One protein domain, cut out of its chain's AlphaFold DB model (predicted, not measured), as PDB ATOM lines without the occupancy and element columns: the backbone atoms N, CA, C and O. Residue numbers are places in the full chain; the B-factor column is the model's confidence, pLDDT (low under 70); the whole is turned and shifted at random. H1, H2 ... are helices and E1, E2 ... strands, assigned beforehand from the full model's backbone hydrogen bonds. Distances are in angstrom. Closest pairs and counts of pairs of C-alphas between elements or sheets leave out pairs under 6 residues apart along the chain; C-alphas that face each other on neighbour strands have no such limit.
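What this domain is: This is residues 93 to 198 of the 295 residues of the protein "DRBM domain-containing protein" of Schistosoma mansoni (UniProt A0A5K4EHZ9). A twisted wall of three strands, E1 to E3, stands at one end, with the long helix H4 slantwise over one face and no named helix on the other. Beyond H4 the remaining helices form a loose cluster: H3 crosses H4, H5 runs beside H3, the one-turn H1 packs on H5 at the end far from the sheet, and H2 lies near the first parts of H3 and H4. The printed part has 106 residues, with five named helices and three named strands in the order H1 H2 H3 E1 E2 E3 H4 H5; the sheet order is E1 - E2 - E3, all antiparallel, and the class is mixed, helices and strands. The whole is compact, with a radius of gyration of the C-alphas of 13.5 A and spans of 43 by 30 by 22 A.

Where its parts are: H1, residues 93 to 96, begins at C-alpha 93 (9.981, 11.034, 40.174). H2 covers residues 108 to 114, and H3 covers residues 120 to 130, 15.4 A long. E1, residues 138 to 145, begins at C-alpha 138 (-1.815, -18.597, 35.747) and is 22.8 A long. E2, residues 149 to 156, is 23.5 A long, and E3, residues 159 to 165, 19.0 A. H4, residues 168 to 183, is 22.0 A long. H5, residues 190 to 197, is 10.4 A long and ends at C-alpha 197 (0.652, -1.280, 33.954).

How they stand to each other: E1, E2 and E3 form a meander, each strand the antiparallel neighbour of the one before. In the hairpin E1 and E2, N 141 and O 153 are 2.9 A apart, within hydrogen-bond range; in the hairpin E2 and E3, N 154 and O 161 are 2.8 A apart. H4 is on one face of the sheet, making two layers, helix and sheet, at a height of 6.9 A. It lies over E3 and only just over E2, where 3 of its C-alphas fall; its line and that of E3 stand at 36 degrees on the local plane, slantwise to the strands. The closest C-alphas of H4 and E3 are those of Gly 171 and Cys 165, 5.0 A apart. H3 is the hub, touching H2, H4 and H5. It touches H4 at a steep tilt of 48 degrees, the same way, with the C-alphas of Tyr 121 and His 173 closest at 5.3 A. It touches H5 at a shallow tilt of 32 degrees, the same way, closest at Leu 123 and Tyr 197, C-alphas 6.2 A apart. H2 and H3 only just touch, with 3 pairs of C-alphas within 8 A, the closest being Tyr 109 and Pro 120 at 6.3 A; they are about perpendicular at 82 degrees. H1 touches H5, with the C-alphas of Met 95 and Ser 191 closest at 5.4 A. In H2, H3, H4 and H5 every O i to N i+4 pair is within hydrogen-bond range; H1 is too short for such a pair.

The domain as a whole: The C-alphas farthest apart, of Arg 93 and Gly 146, are 43.0 A apart. The printed part has no cut, and the link from H1 to H2 is long, with 11 residues. The mean pLDDT of the printed part is 92.0, and no printed residue is under 70.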
ATOM      1  N   ARG A  93       8.744  11.180  39.395       75.41
ATOM      2  CA  ARG A  93       9.981  11.034  40.174       75.41
ATOM      3  C   ARG A  93      10.125   9.642  40.784       75.41
ATOM      4  O   ARG A  93      11.215   9.080  40.738       75.41
ATOM      5  N   ASP A  94       9.045   9.067  41.309       78.63
ATOM      6  CA  ASP A  94       9.069   7.705  41.850       78.63
ATOM      7  C   ASP A  94       9.336   6.683  40.747       78.63
ATOM      8  O   ASP A  94      10.076   5.727  40.962       78.63
ATOM      9  N   MET A  95       8.779   6.897  39.549       81.39
ATOM     10  CA  MET A  95       9.014   6.023  38.397       81.39
ATOM     11  C   MET A  95      10.461   6.099  37.893       81.39
ATOM     12  O   MET A  95      11.030   5.063  37.553       81.39
ATOM     13  N   GLN A  96      11.080   7.285  37.909       85.22
ATOM     14  CA  GLN A  96      12.481   7.480  37.504       85.22
ATOM     15  C   GLN A  96      13.474   6.693  38.371       85.22
ATOM     16  O   GLN A  96      14.499   6.232  37.869       85.22
ATOM     17  N   LEU A  97      13.159   6.445  39.648       86.84
ATOM     18  CA  LEU A  97      13.995   5.602  40.518       86.84
ATOM     19  C   LEU A  97      14.138   4.163  39.993       86.84
ATOM     20  O   LEU A  97      15.106   3.478  40.325       86.84
ATOM     21  N   PHE A  98      13.202   3.708  39.156       91.67
ATOM     22  CA  PHE A  98      13.195   2.374  38.562       91.67
ATOM     23  C   PHE A  98      13.740   2.333  37.126       91.67
ATOM     24  O   PHE A  98      13.786   1.249  36.544       91.67
ATOM     25  N   ASP A  99      14.181   3.464  36.556       91.65
ATOM     26  CA  ASP A  99      14.738   3.513  35.192       91.65
ATOM     27  C   ASP A  99      16.046   2.714  35.073       91.65
ATOM     28  O   ASP A  99      16.328   2.140  34.026       91.65
ATOM     29  N   SER A 100      16.819   2.609  36.157       91.40
ATOM     30  CA  SER A 100      18.069   1.830  36.203       91.40
ATOM     31  C   SER A 100      17.896   0.399  36.730       91.40
ATOM     32  O   SER A 100      18.868  -0.353  36.815       91.40
ATOM     33  N   ILE A 101      16.674   0.004  37.101       93.77
ATOM     34  CA  ILE A 101      16.408  -1.284  37.746       93.77
ATOM     35  C   ILE A 101      15.860  -2.264  36.713       93.77
ATOM     36  O   ILE A 101      14.798  -2.037  36.133       93.77
ATOM     37  N   SER A 102      16.569  -3.377  36.507       95.93
ATOM     38  CA  SER A 102      16.114  -4.448  35.614       95.93
ATOM     39  C   SER A 102      14.791  -5.046  36.094       95.93
ATOM     40  O   SER A 102      14.584  -5.214  37.295       95.93
ATOM     41  N   VAL A 103      13.937  -5.470  35.156       96.41
ATOM     42  CA  VAL A 103      12.686  -6.194  35.450       96.41
ATOM     43  C   VAL A 103      12.900  -7.433  36.332       96.41
ATOM     44  O   VAL A 103      11.995  -7.821  37.064       96.41
ATOM     45  N   THR A 104      14.088  -8.040  36.289       95.83
ATOM     46  CA  THR A 104      14.423  -9.273  37.027       95.83
ATOM     47  C   THR A 104      15.208  -9.038  38.323       95.83
ATOM     48  O   THR A 104      15.723  -9.989  38.909       95.83
ATOM     49  N   ASP A 105      15.331  -7.786  38.781       95.94
ATOM     50  CA  ASP A 105      16.081  -7.470  39.999       95.94
ATOM     51  C   ASP A 105      15.377  -8.043  41.256       95.94
ATOM     52  O   ASP A 105      14.244  -7.655  41.575       95.94
ATOM     53  N   PRO A 106      16.047  -8.913  42.045       94.98
ATOM     54  CA  PRO A 106      15.447  -9.547  43.220       94.98
ATOM     55  C   PRO A 106      14.938  -8.572  44.290       94.98
ATOM     56  O   PRO A 106      14.082  -8.931  45.103       94.98
ATOM     57  N   ARG A 107      15.445  -7.334  44.308       94.54
ATOM     58  CA  ARG A 107      15.084  -6.294  45.281       94.54
ATOM     59  C   ARG A 107      13.761  -5.610  44.947       94.54
ATOM     60  O   ARG A 107      13.210  -4.934  45.813       94.54
ATOM     61  N   LEU A 108      13.220  -5.804  43.740       94.59
ATOM     62  CA  LEU A 108      12.016  -5.112  43.269       94.59
ATOM     63  C   LEU A 108      10.817  -5.279  44.188       94.59
ATOM     64  O   LEU A 108      10.070  -4.332  44.385       94.59
ATOM     65  N   TYR A 109      10.627  -6.461  44.776       94.65
ATOM     66  CA  TYR A 109       9.514  -6.665  45.697       94.65
ATOM     67  C   TYR A 109       9.584  -5.704  46.894       94.65
ATOM     68  O   TYR A 109       8.606  -5.022  47.195       94.65
ATOM     69  N   GLU A 110      10.746  -5.626  47.536       93.41
ATOM     70  CA  GLU A 110      10.975  -4.767  48.698       93.41
ATOM     71  C   GLU A 110      10.912  -3.282  48.316       93.41
ATOM     72  O   GLU A 110      10.288  -2.486  49.018       93.41
ATOM     73  N   LEU A 111      11.492  -2.912  47.170       92.40
ATOM     74  CA  LEU A 111      11.443  -1.544  46.650       92.40
ATOM     75  C   LEU A 111      10.011  -1.109  46.319       92.40
ATOM     76  O   LEU A 111       9.594  -0.041  46.759       92.40
ATOM     77  N   SER A 112       9.229  -1.942  45.623       91.02
ATOM     78  CA  SER A 112       7.815  -1.666  45.337       91.02
ATOM     79  C   SER A 112       7.015  -1.455  46.620       91.02
ATOM     80  O   SER A 112       6.232  -0.515  46.699       91.02
ATOM     81  N   VAL A 113       7.221  -2.295  47.643       89.57
ATOM     82  CA  VAL A 113       6.529  -2.152  48.935       89.57
ATOM     83  C   VAL A 113       6.911  -0.840  49.619       89.57
ATOM     84  O   VAL A 113       6.028  -0.120  50.080       89.57
ATOM     85  N   ARG A 114       8.206  -0.508  49.660       86.78
ATOM     86  CA  ARG A 114       8.714   0.712  50.302       86.78
ATOM     87  C   ARG A 114       8.217   1.988  49.628       86.78
ATOM     88  O   ARG A 114       7.888   2.946  50.318       86.78
ATOM     89  N   MET A 115       8.135   1.972  48.302       85.45
ATOM     90  CA  MET A 115       7.666   3.093  47.483       85.45
ATOM     91  C   MET A 115       6.141   3.106  47.297       85.45
ATOM     92  O   MET A 115       5.624   3.948  46.573       85.45
ATOM     93  N   ALA A 116       5.405   2.179  47.922       83.14
ATOM     94  CA  ALA A 116       3.957   2.015  47.760       83.14
ATOM     95  C   ALA A 116       3.485   1.822  46.302       83.14
ATOM     96  O   ALA A 116       2.365   2.183  45.940       83.14
ATOM     97  N   LEU A 117       4.324   1.203  45.474       86.62
ATOM     98  CA  LEU A 117       4.025   0.860  44.086       86.62
ATOM     99  C   LEU A 117       3.466  -0.565  43.971       86.62
ATOM    100  O   LEU A 117       3.647  -1.385  44.881       86.62
ATOM    101  N   PRO A 118       2.812  -0.920  42.847       89.61
ATOM    102  CA  PRO A 118       2.392  -2.291  42.610       89.61
ATOM    103  C   PRO A 118       3.567  -3.263  42.752       89.61
ATOM    104  O   PRO A 118       4.628  -3.109  42.144       89.61
ATOM    105  N   THR A 119       3.371  -4.286  43.583       94.33
ATOM    106  CA  THR A 119       4.336  -5.381  43.706       94.33
ATOM    107  C   THR A 119       4.406  -6.167  42.393       94.33
ATOM    108  O   THR A 119       3.420  -6.181  41.651       94.33
ATOM    109  N   PRO A 120       5.496  -6.903  42.113       96.73
ATOM    110  CA  PRO A 120       5.644  -7.556  40.815       96.73
ATOM    111  C   PRO A 120       4.528  -8.529  40.427       96.73
ATOM    112  O   PRO A 120       4.173  -8.638  39.259       96.73
ATOM    113  N   TYR A 121       3.920  -9.193  41.413       96.96
ATOM    114  CA  TYR A 121       2.786 -10.079  41.151       96.96
ATOM    115  C   TYR A 121       1.513  -9.286  40.841       96.96
ATOM    116  O   TYR A 121       0.780  -9.654  39.936       96.96
ATOM    117  N   ASN A 122       1.267  -8.172  41.537       94.91
ATOM    118  CA  ASN A 122       0.115  -7.319  41.242       94.91
ATOM    119  C   ASN A 122       0.236  -6.671  39.859       94.91
ATOM    120  O   ASN A 122      -0.770  -6.535  39.171       94.91
ATOM    121  N   LEU A 123       1.452  -6.295  39.452       94.41
ATOM    122  CA  LEU A 123       1.700  -5.766  38.112       94.41
ATOM    123  C   LEU A 123       1.450  -6.835  37.036       94.41
ATOM    124  O   LEU A 123       0.831  -6.538  36.022       94.41
ATOM    125  N   LEU A 124       1.842  -8.091  37.292       95.56
ATOM    126  CA  LEU A 124       1.493  -9.227  36.432       95.56
ATOM    127  C   LEU A 124      -0.023  -9.439  36.349       95.56
ATOM    128  O   LEU A 124      -0.546  -9.564  35.252       95.56
ATOM    129  N   VAL A 125      -0.741  -9.455  37.474       93.40
ATOM    130  CA  VAL A 125      -2.210  -9.595  37.474       93.40
ATOM    131  C   VAL A 125      -2.869  -8.464  36.682       93.40
ATOM    132  O   VAL A 125      -3.802  -8.698  35.920       93.40
ATOM    133  N   GLU A 126      -2.366  -7.238  36.809       91.39
ATOM    134  CA  GLU A 126      -2.837  -6.106  36.014       91.39
ATOM    135  C   GLU A 126      -2.549  -6.294  34.516       91.39
ATOM    136  O   GLU A 126      -3.440  -6.057  33.703       91.39
ATOM    137  N   CYS A 127      -1.361  -6.784  34.147       92.03
ATOM    138  CA  CYS A 127      -1.041  -7.173  32.773       92.03
ATOM    139  C   CYS A 127      -2.039  -8.211  32.236       92.03
ATOM    140  O   CYS A 127      -2.606  -8.004  31.167       92.03
ATOM    141  N   LEU A 128      -2.320  -9.280  32.991       90.42
ATOM    142  CA  LEU A 128      -3.282 -10.318  32.596       90.42
ATOM    143  C   LEU A 128      -4.690  -9.748  32.401       90.42
ATOM    144  O   LEU A 128      -5.320  -9.999  31.375       90.42
ATOM    145  N   ASN A 129      -5.147  -8.920  33.343       86.64
ATOM    146  CA  ASN A 129      -6.455  -8.275  33.272       86.64
ATOM    147  C   ASN A 129      -6.592  -7.387  32.028       86.64
ATOM    148  O   ASN A 129      -7.635  -7.408  31.381       86.64
ATOM    149  N   ARG A 130      -5.550  -6.624  31.668       84.98
ATOM    150  CA  ARG A 130      -5.560  -5.785  30.455       84.98
ATOM    151  C   ARG A 130      -5.485  -6.590  29.166       84.98
ATOM    152  O   ARG A 130      -6.015  -6.151  28.152       84.98
ATOM    153  N   SER A 131      -4.859  -7.760  29.206       83.99
ATOM    154  CA  SER A 131      -4.799  -8.697  28.084       83.99
ATOM    155  C   SER A 131      -6.019  -9.624  28.000       83.99
ATOM    156  O   SER A 131      -6.018 -10.539  27.179       83.99
ATOM    157  N   CYS A 132      -7.043  -9.423  28.842       82.58
ATOM    158  CA  CYS A 132      -8.224 -10.286  28.951       82.58
ATOM    159  C   CYS A 132      -7.877 -11.766  29.203       82.58
ATOM    160  O   CYS A 132      -8.606 -12.664  28.782       82.58
ATOM    161  N   VAL A 133      -6.756 -12.028  29.879       82.40
ATOM    162  CA  VAL A 133      -6.332 -13.377  30.256       82.40
ATOM    163  C   VAL A 133      -6.835 -13.666  31.671       82.40
ATOM    164  O   VAL A 133      -6.455 -12.950  32.601       82.40
ATOM    165  N   PRO A 134      -7.672 -14.700  31.871       84.06
ATOM    166  CA  PRO A 134      -8.132 -15.080  33.200       84.06
ATOM    167  C   PRO A 134      -6.962 -15.426  34.127       84.06
ATOM    168  O   PRO A 134      -6.054 -16.161  33.742       84.06
ATOM    169  N   GLU A 135      -7.002 -14.981  35.387       86.38
ATOM    170  CA  GLU A 135      -5.980 -15.362  36.378       86.38
ATOM    171  C   GLU A 135      -5.947 -16.889  36.612       86.38
ATOM    172  O   GLU A 135      -4.915 -17.429  36.996       86.38
ATOM    173  N   SER A 136      -7.028 -17.618  36.303       89.20
ATOM    174  CA  SER A 136      -7.067 -19.090  36.343       89.20
ATOM    175  C   SER A 136      -6.088 -19.768  35.377       89.20
ATOM    176  O   SER A 136      -5.684 -20.905  35.625       89.20
ATOM    177  N   ASP A 137      -5.681 -19.082  34.306       90.13
ATOM    178  CA  ASP A 137      -4.674 -19.586  33.365       90.13
ATOM    179  C   ASP A 137      -3.258 -19.515  33.958       90.13
ATOM    180  O   ASP A 137      -2.336 -20.168  33.457       90.13
ATOM    181  N   LEU A 138      -3.077 -18.747  35.040       92.89
ATOM    182  CA  LEU A 138      -1.815 -18.597  35.747       92.89
ATOM    183  C   LEU A 138      -1.634 -19.728  36.770       92.89
ATOM    184  O   LEU A 138      -2.029 -19.642  37.936       92.89
ATOM    185  N   LYS A 139      -0.980 -20.809  36.348       95.66
ATOM    186  CA  LYS A 139      -0.710 -21.970  37.204       95.66
ATOM    187  C   LYS A 139       0.535 -21.729  38.051       95.66
ATOM    188  O   LYS A 139       1.573 -21.313  37.542       95.66
ATOM    189  N   SER A 140       0.460 -22.034  39.348       95.83
ATOM    190  CA  SER A 140       1.606 -21.928  40.257       95.83
ATOM    191  C   SER A 140       1.829 -23.198  41.071       95.83
ATOM    192  O   SER A 140       0.881 -23.861  41.488       95.83
ATOM    193  N   ASN A 141       3.094 -23.539  41.306       95.73
ATOM    194  CA  ASN A 141       3.502 -24.697  42.098       95.73
ATOM    195  C   ASN A 141       4.762 -24.351  42.911       95.73
ATOM    196  O   ASN A 141       5.585 -23.548  42.474       95.73
ATOM    197  N   MET A 142       4.917 -24.944  44.095       95.21
ATOM    198  CA  MET A 142       6.124 -24.842  44.909       95.21
ATOM    199  C   MET A 142       6.620 -26.236  45.298       95.21
ATOM    200  O   MET A 142       5.907 -26.987  45.958       95.21
ATOM    201  N   ILE A 143       7.864 -26.551  44.941       94.49
ATOM    202  CA  ILE A 143       8.525 -27.820  45.260       94.49
ATOM    203  C   ILE A 143       9.638 -27.552  46.272       94.49
ATOM    204  O   ILE A 143      10.543 -26.755  46.022       94.49
ATOM    205  N   SER A 144       9.590 -28.229  47.416       90.36
ATOM    206  CA  SER A 144      10.634 -28.156  48.441       90.36
ATOM    207  C   SER A 144      11.789 -29.099  48.107       90.36
ATOM    208  O   SER A 144      11.584 -30.288  47.893       90.36
ATOM    209  N   GLN A 145      13.012 -28.576  48.102       85.91
ATOM    210  CA  GLN A 145      14.256 -29.324  47.939       85.91
ATOM    211  C   GLN A 145      15.060 -29.244  49.250       85.91
ATOM    212  O   GLN A 145      15.976 -28.438  49.412       85.91
ATOM    213  N   GLY A 146      14.685 -30.073  50.224       82.25
ATOM    214  CA  GLY A 146      15.278 -30.074  51.566       82.25
ATOM    215  C   GLY A 146      14.684 -29.014  52.502       82.25
ATOM    216  O   GLY A 146      13.594 -28.501  52.268       82.25
ATOM    217  N   ARG A 147      15.396 -28.694  53.594       79.79
ATOM    218  CA  ARG A 147      14.847 -27.888  54.707       79.79
ATOM    219  C   ARG A 147      14.663 -26.392  54.417       79.79
ATOM    220  O   ARG A 147      13.927 -25.743  55.145       79.79
ATOM    221  N   SER A 148      15.348 -25.825  53.421       79.98
ATOM    222  CA  SER A 148      15.388 -24.359  53.231       79.98
ATOM    223  C   SER A 148      15.483 -23.901  51.768       79.98
ATOM    224  O   SER A 148      15.529 -22.704  51.482       79.98
ATOM    225  N   LYS A 149      15.518 -24.832  50.811       87.44
ATOM    226  CA  LYS A 149      15.561 -24.491  49.386       87.44
ATOM    227  C   LYS A 149      14.244 -24.906  48.765       87.44
ATOM    228  O   LYS A 149      13.862 -26.067  48.853       87.44
ATOM    229  N   HIS A 150      13.570 -23.967  48.124       94.66
ATOM    230  CA  HIS A 150      12.337 -24.241  47.406       94.66
ATOM    231  C   HIS A 150      12.463 -23.731  45.978       94.66
ATOM    232  O   HIS A 150      13.139 -22.733  45.720       94.66
ATOM    233  N   PHE A 151      11.798 -24.417  45.058       96.27
ATOM    234  CA  PHE A 151      11.564 -23.925  43.713       96.27
ATOM    235  C   PHE A 151      10.113 -23.515  43.578       96.27
ATOM    236  O   PHE A 151       9.221 -24.288  43.918       96.27
ATOM    237  N   PHE A 152       9.887 -22.318  43.063       97.35
ATOM    238  CA  PHE A 152       8.566 -21.841  42.705       97.35
ATOM    239  C   PHE A 152       8.459 -21.799  41.186       97.35
ATOM    240  O   PHE A 152       9.318 -21.221  40.518       97.35
ATOM    241  N   THR A 153       7.422 -22.430  40.651       97.52
ATOM    242  CA  THR A 153       7.126 -22.447  39.224       97.52
ATOM    243  C   THR A 153       5.858 -21.647  38.976       97.52
ATOM    244  O   THR A 153       4.853 -21.866  39.652       97.52
ATOM    245  N   LEU A 154       5.908 -20.745  38.002       96.75
ATOM    246  CA  LEU A 154       4.771 -19.986  37.501       96.75
ATOM    247  C   LEU A 154       4.648 -20.242  35.999       96.75
ATOM    248  O   LEU A 154       5.627 -20.095  35.268       96.75
ATOM    249  N   GLN A 155       3.468 -20.653  35.556       96.33
ATOM    250  CA  GLN A 155       3.200 -21.023  34.174       96.33
ATOM    251  C   GLN A 155       1.997 -20.247  33.648       96.33
ATOM    252  O   GLN A 155       0.939 -20.237  34.274       96.33
ATOM    253  N   LEU A 156       2.171 -19.640  32.478       93.00
ATOM    254  CA  LEU A 156       1.123 -18.980  31.717       93.00
ATOM    255  C   LEU A 156       1.215 -19.450  30.265       93.00
ATOM    256  O   LEU A 156       2.125 -19.049  29.535       93.00
ATOM    257  N   ARG A 157       0.275 -20.306  29.848       87.69
ATOM    258  CA  ARG A 157       0.296 -20.960  28.526       87.69
ATOM    259  C   ARG A 157       1.648 -21.662  28.290       87.69
ATOM    260  O   ARG A 157       2.011 -22.555  29.055       87.69
ATOM    261  N   GLU A 158       2.400 -21.241  27.276       89.37
ATOM    262  CA  GLU A 158       3.722 -21.776  26.915       89.37
ATOM    263  C   GLU A 158       4.858 -21.230  27.798       89.37
ATOM    264  O   GLU A 158       5.915 -21.848  27.940       89.37
ATOM    265  N   HIS A 159       4.647 -20.096  28.468       92.59
ATOM    266  CA  HIS A 159       5.672 -19.451  29.279       92.59
ATOM    267  C   HIS A 159       5.742 -20.091  30.666       92.59
ATOM    268  O   HIS A 159       4.895 -19.842  31.523       92.59
ATOM    269  N   THR A 160       6.784 -20.889  30.916       95.71
ATOM    270  CA  THR A 160       7.012 -21.539  32.221       95.71
ATOM    271  C   THR A 160       8.282 -21.029  32.887       95.71
ATOM    272  O   THR A 160       9.391 -21.263  32.408       95.71
ATOM    273  N   VAL A 161       8.141 -20.342  34.016       97.08
ATOM    274  CA  VAL A 161       9.239 -19.778  34.810       97.08
ATOM    275  C   VAL A 161       9.437 -20.609  36.069       97.08
ATOM    276  O   VAL A 161       8.481 -20.839  36.800       97.08
ATOM    277  N   LYS A 162      10.680 -20.996  36.371       96.68
ATOM    278  CA  LYS A 162      11.055 -21.671  37.620       96.68
ATOM    279  C   LYS A 162      12.159 -20.887  38.320       96.68
ATOM    280  O   LYS A 162      13.217 -20.673  37.736       96.68
ATOM    281  N   VAL A 163      11.928 -20.491  39.569       96.54
ATOM    282  CA  VAL A 163      12.865 -19.697  40.381       96.54
ATOM    283  C   VAL A 163      13.185 -20.398  41.690       96.54
ATOM    284  O   VAL A 163      12.360 -21.134  42.231       96.54
ATOM    285  N   ARG A 164      14.383 -20.157  42.227       95.24
ATOM    286  CA  ARG A 164      14.744 -20.564  43.588       95.24
ATOM    287  C   ARG A 164      14.291 -19.488  44.574       95.24
ATOM    288  O   ARG A 164      14.556 -18.314  44.356       95.24
ATOM    289  N   CYS A 165      13.659 -19.889  45.671       94.33
ATOM    290  CA  CYS A 165      13.162 -18.977  46.702       94.33
ATOM    291  C   CYS A 165      13.255 -19.590  48.106       94.33
ATOM    292  O   CYS A 165      13.313 -20.813  48.268       94.33
ATOM    293  N   LYS A 166      13.222 -18.736  49.131       92.49
ATOM    294  CA  LYS A 166      13.181 -19.117  50.550       92.49
ATOM    295  C   LYS A 166      11.760 -19.430  51.015       92.49
ATOM    296  O   LYS A 166      11.580 -20.218  51.932       92.49
ATOM    297  N   ASN A 167      10.747 -18.805  50.412       93.01
ATOM    298  CA  ASN A 167       9.340 -19.006  50.762       93.01
ATOM    299  C   ASN A 167       8.403 -18.742  49.567       93.01
ATOM    300  O   ASN A 167       8.810 -18.193  48.543       93.01
ATOM    301  N   LYS A 168       7.122 -19.109  49.716       94.06
ATOM    302  CA  LYS A 168       6.095 -18.975  48.666       94.06
ATOM    303  C   LYS A 168       5.899 -17.530  48.187       94.06
ATOM    304  O   LYS A 168       5.630 -17.312  47.010       94.06
ATOM    305  N   ARG A 169       6.009 -16.545  49.089       94.87
ATOM    306  CA  ARG A 169       5.803 -15.120  48.774       94.87
ATOM    307  C   ARG A 169       6.918 -14.598  47.872       94.87
ATOM    308  O   ARG A 169       6.630 -14.017  46.833       94.87
ATOM    309  N   GLU A 170       8.167 -14.836  48.255       94.70
ATOM    310  CA  GLU A 170       9.337 -14.474  47.455       94.70
ATOM    311  C   GLU A 170       9.295 -15.172  46.091       94.70
ATOM    312  O   GLU A 170       9.414 -14.509  45.064       94.70
ATOM    313  N   GLY A 171       9.018 -16.482  46.078       96.15
ATOM    314  CA  GLY A 171       8.890 -17.265  44.851       96.15
ATOM    315  C   GLY A 171       7.875 -16.673  43.880       96.15
ATOM    316  O   GLY A 171       8.211 -16.471  42.720       96.15
ATOM    317  N   ARG A 172       6.685 -16.302  44.370       97.02
ATOM    318  CA  ARG A 172       5.624 -15.672  43.571       97.02
ATOM    319  C   ARG A 172       6.075 -14.369  42.909       97.02
ATOM    320  O   ARG A 172       5.784 -14.152  41.736       97.02
ATOM    321  N   HIS A 173       6.746 -13.489  43.652       97.78
ATOM    322  CA  HIS A 173       7.177 -12.198  43.114       97.78
ATOM    323  C   HIS A 173       8.351 -12.342  42.145       97.78
ATOM    324  O   HIS A 173       8.302 -11.750  41.071       97.78
ATOM    325  N   LEU A 174       9.348 -13.167  42.470       97.54
ATOM    326  CA  LEU A 174      10.469 -13.447  41.569       97.54
ATOM    327  C   LEU A 174       9.994 -14.121  40.281       97.54
ATOM    328  O   LEU A 174      10.374 -13.719  39.186       97.54
ATOM    329  N   SER A 175       9.116 -15.122  40.378       97.51
ATOM    330  CA  SER A 175       8.580 -15.769  39.183       97.51
ATOM    331  C   SER A 175       7.749 -14.808  38.335       97.51
ATOM    332  O   SER A 175       7.801 -14.888  37.114       97.51
ATOM    333  N   ALA A 176       7.012 -13.884  38.964       97.72
ATOM    334  CA  ALA A 176       6.246 -12.864  38.251       97.72
ATOM    335  C   ALA A 176       7.150 -11.874  37.500       97.72
ATOM    336  O   ALA A 176       6.852 -11.557  36.357       97.72
ATOM    337  N   GLN A 177       8.272 -11.450  38.094       97.68
ATOM    338  CA  GLN A 177       9.285 -10.621  37.423       97.68
ATOM    339  C   GLN A 177       9.812 -11.293  36.152       97.68
ATOM    340  O   GLN A 177       9.764 -10.724  35.067       97.68
ATOM    341  N   HIS A 178      10.264 -12.543  36.271       97.37
ATOM    342  CA  HIS A 178      10.773 -13.299  35.128       97.37
ATOM    343  C   HIS A 178       9.690 -13.606  34.086       97.37
ATOM    344  O   HIS A 178      10.002 -13.693  32.901       97.37
ATOM    345  N   LEU A 179       8.433 -13.781  34.504       96.79
ATOM    346  CA  LEU A 179       7.329 -13.981  33.569       96.79
ATOM    347  C   LEU A 179       7.020 -12.687  32.810       96.79
ATOM    348  O   LEU A 179       6.930 -12.728  31.590       96.79
ATOM    349  N   LEU A 180       6.954 -11.545  33.500       96.45
ATOM    350  CA  LEU A 180       6.806 -10.226  32.878       96.45
ATOM    351  C   LEU A 180       7.937  -9.932  31.885       96.45
ATOM    352  O   LEU A 180       7.657  -9.498  30.776       96.45
ATOM    353  N   ALA A 181       9.189 -10.245  32.235       95.95
ATOM    354  CA  ALA A 181      10.333 -10.087  31.332       95.95
ATOM    355  C   ALA A 181      10.220 -10.938  30.053       95.95
ATOM    356  O   ALA A 181      10.760 -10.570  29.018       95.95
ATOM    357  N   ARG A 182       9.528 -12.085  30.110       94.68
ATOM    358  CA  ARG A 182       9.257 -12.917  28.926       94.68
ATOM    359  C   ARG A 182       8.068 -12.434  28.110       94.68
ATOM    360  O   ARG A 182       8.069 -12.627  26.903       94.68
ATOM    361  N   LEU A 183       7.067 -11.845  28.762       92.69
ATOM    362  CA  LEU A 183       5.900 -11.265  28.094       92.69
ATOM    363  C   LEU A 183       6.230  -9.935  27.400       92.69
ATOM    364  O   LEU A 183       5.573  -9.601  26.421       92.69
ATOM    365  N   HIS A 184       7.246  -9.218  27.890       93.47
ATOM    366  CA  HIS A 184       7.700  -7.922  27.379       93.47
ATOM    367  C   HIS A 184       9.208  -7.924  27.104       93.47
ATOM    368  O   HIS A 184       9.958  -7.253  27.819       93.47
ATOM    369  N   PRO A 185       9.688  -8.688  26.106       92.84
ATOM    370  CA  PRO A 185      11.110  -8.733  25.764       92.84
ATOM    371  C   PRO A 185      11.686  -7.362  25.363       92.84
ATOM    372  O   PRO A 185      12.894  -7.153  25.441       92.84
ATOM    373  N   GLU A 186      10.839  -6.419  24.949       93.43
ATOM    374  CA  GLU A 186      11.191  -5.039  24.615       93.43
ATOM    375  C   GLU A 186      11.408  -4.134  25.841       93.43
ATOM    376  O   GLU A 186      12.019  -3.069  25.722       93.43
ATOM    377  N   VAL A 187      10.939  -4.542  27.027       93.88
ATOM    378  CA  VAL A 187      11.006  -3.738  28.253       93.88
ATOM    379  C   VAL A 187      12.012  -4.327  29.238       93.88
ATOM    380  O   VAL A 187      11.735  -5.278  29.965       93.88
ATOM    381  N   ASN A 188      13.179  -3.690  29.329       93.51
ATOM    382  CA  ASN A 188      14.265  -4.147  30.202       93.51
ATOM    383  C   ASN A 188      14.230  -3.543  31.613       93.51
ATOM    384  O   ASN A 188      14.862  -4.083  32.527       93.51
ATOM    385  N   THR A 189      13.499  -2.443  31.808       95.81
ATOM    386  CA  THR A 189      13.466  -1.675  33.061       95.81
ATOM    387  C   THR A 189      12.120  -1.807  33.766       95.81
ATOM    388  O   THR A 189      11.062  -1.899  33.139       95.81
ATOM    389  N   TRP A 190      12.134  -1.788  35.098       95.23
ATOM    390  CA  TRP A 190      10.899  -1.867  35.877       95.23
ATOM    391  C   TRP A 190      10.023  -0.621  35.708       95.23
ATOM    392  O   TRP A 190       8.795  -0.725  35.701       95.23
ATOM    393  N   SER A 191      10.634   0.549  35.496       92.52
ATOM    394  CA  SER A 191       9.899   1.776  35.181       92.52
ATOM    395  C   SER A 191       9.086   1.660  33.892       92.52
ATOM    396  O   SER A 191       7.956   2.139  33.851       92.52
ATOM    397  N   GLY A 192       9.606   0.978  32.866       93.38
ATOM    398  CA  GLY A 192       8.876   0.729  31.626       93.38
ATOM    399  C   GLY A 192       7.596  -0.065  31.884       93.38
ATOM    400  O   GLY A 192       6.516   0.344  31.460       93.38
ATOM    401  N   LEU A 193       7.679  -1.133  32.686       93.77
ATOM    402  CA  LEU A 193       6.499  -1.909  33.076       93.77
ATOM    403  C   LEU A 193       5.516  -1.092  33.927       93.77
ATOM    404  O   LEU A 193       4.305  -1.237  33.766       93.77
ATOM    405  N   LEU A 194       6.005  -0.218  34.812       92.18
ATOM    406  CA  LEU A 194       5.152   0.694  35.582       92.18
ATOM    407  C   LEU A 194       4.450   1.723  34.687       92.18
ATOM    408  O   LEU A 194       3.283   2.017  34.919       92.18
ATOM    409  N   ARG A 195       5.091   2.224  33.629       89.86
ATOM    410  CA  ARG A 195       4.424   3.109  32.659       89.86
ATOM    411  C   ARG A 195       3.339   2.380  31.871       89.86
ATOM    412  O   ARG A 195       2.330   2.987  31.532       89.86
ATOM    413  N   MET A 196       3.504   1.081  31.620       89.83
ATOM    414  CA  MET A 196       2.488   0.279  30.930       89.83
ATOM    415  C   MET A 196       1.348  -0.156  31.855       89.83
ATOM    416  O   MET A 196       0.185  -0.020  31.488       89.83
ATOM    417  N   TYR A 197       1.634  -0.614  33.077       90.87
ATOM    418  CA  TYR A 197       0.652  -1.280  33.954       90.87
ATOM    419  C   TYR A 197       0.479  -0.649  35.343       90.87
ATOM    420  O   TYR A 197      -0.333  -1.115  36.139       90.87
ATOM    421  N   GLY A 198       1.235   0.392  35.668       86.87
ATOM    422  CA  GLY A 198       1.229   1.036  36.976       86.87
ATOM    423  C   GLY A 198       0.026   1.953  37.241       86.87
ATOM    424  O   GLY A 198      -0.894   2.086  36.425       86.87
TER     425      GLY A 198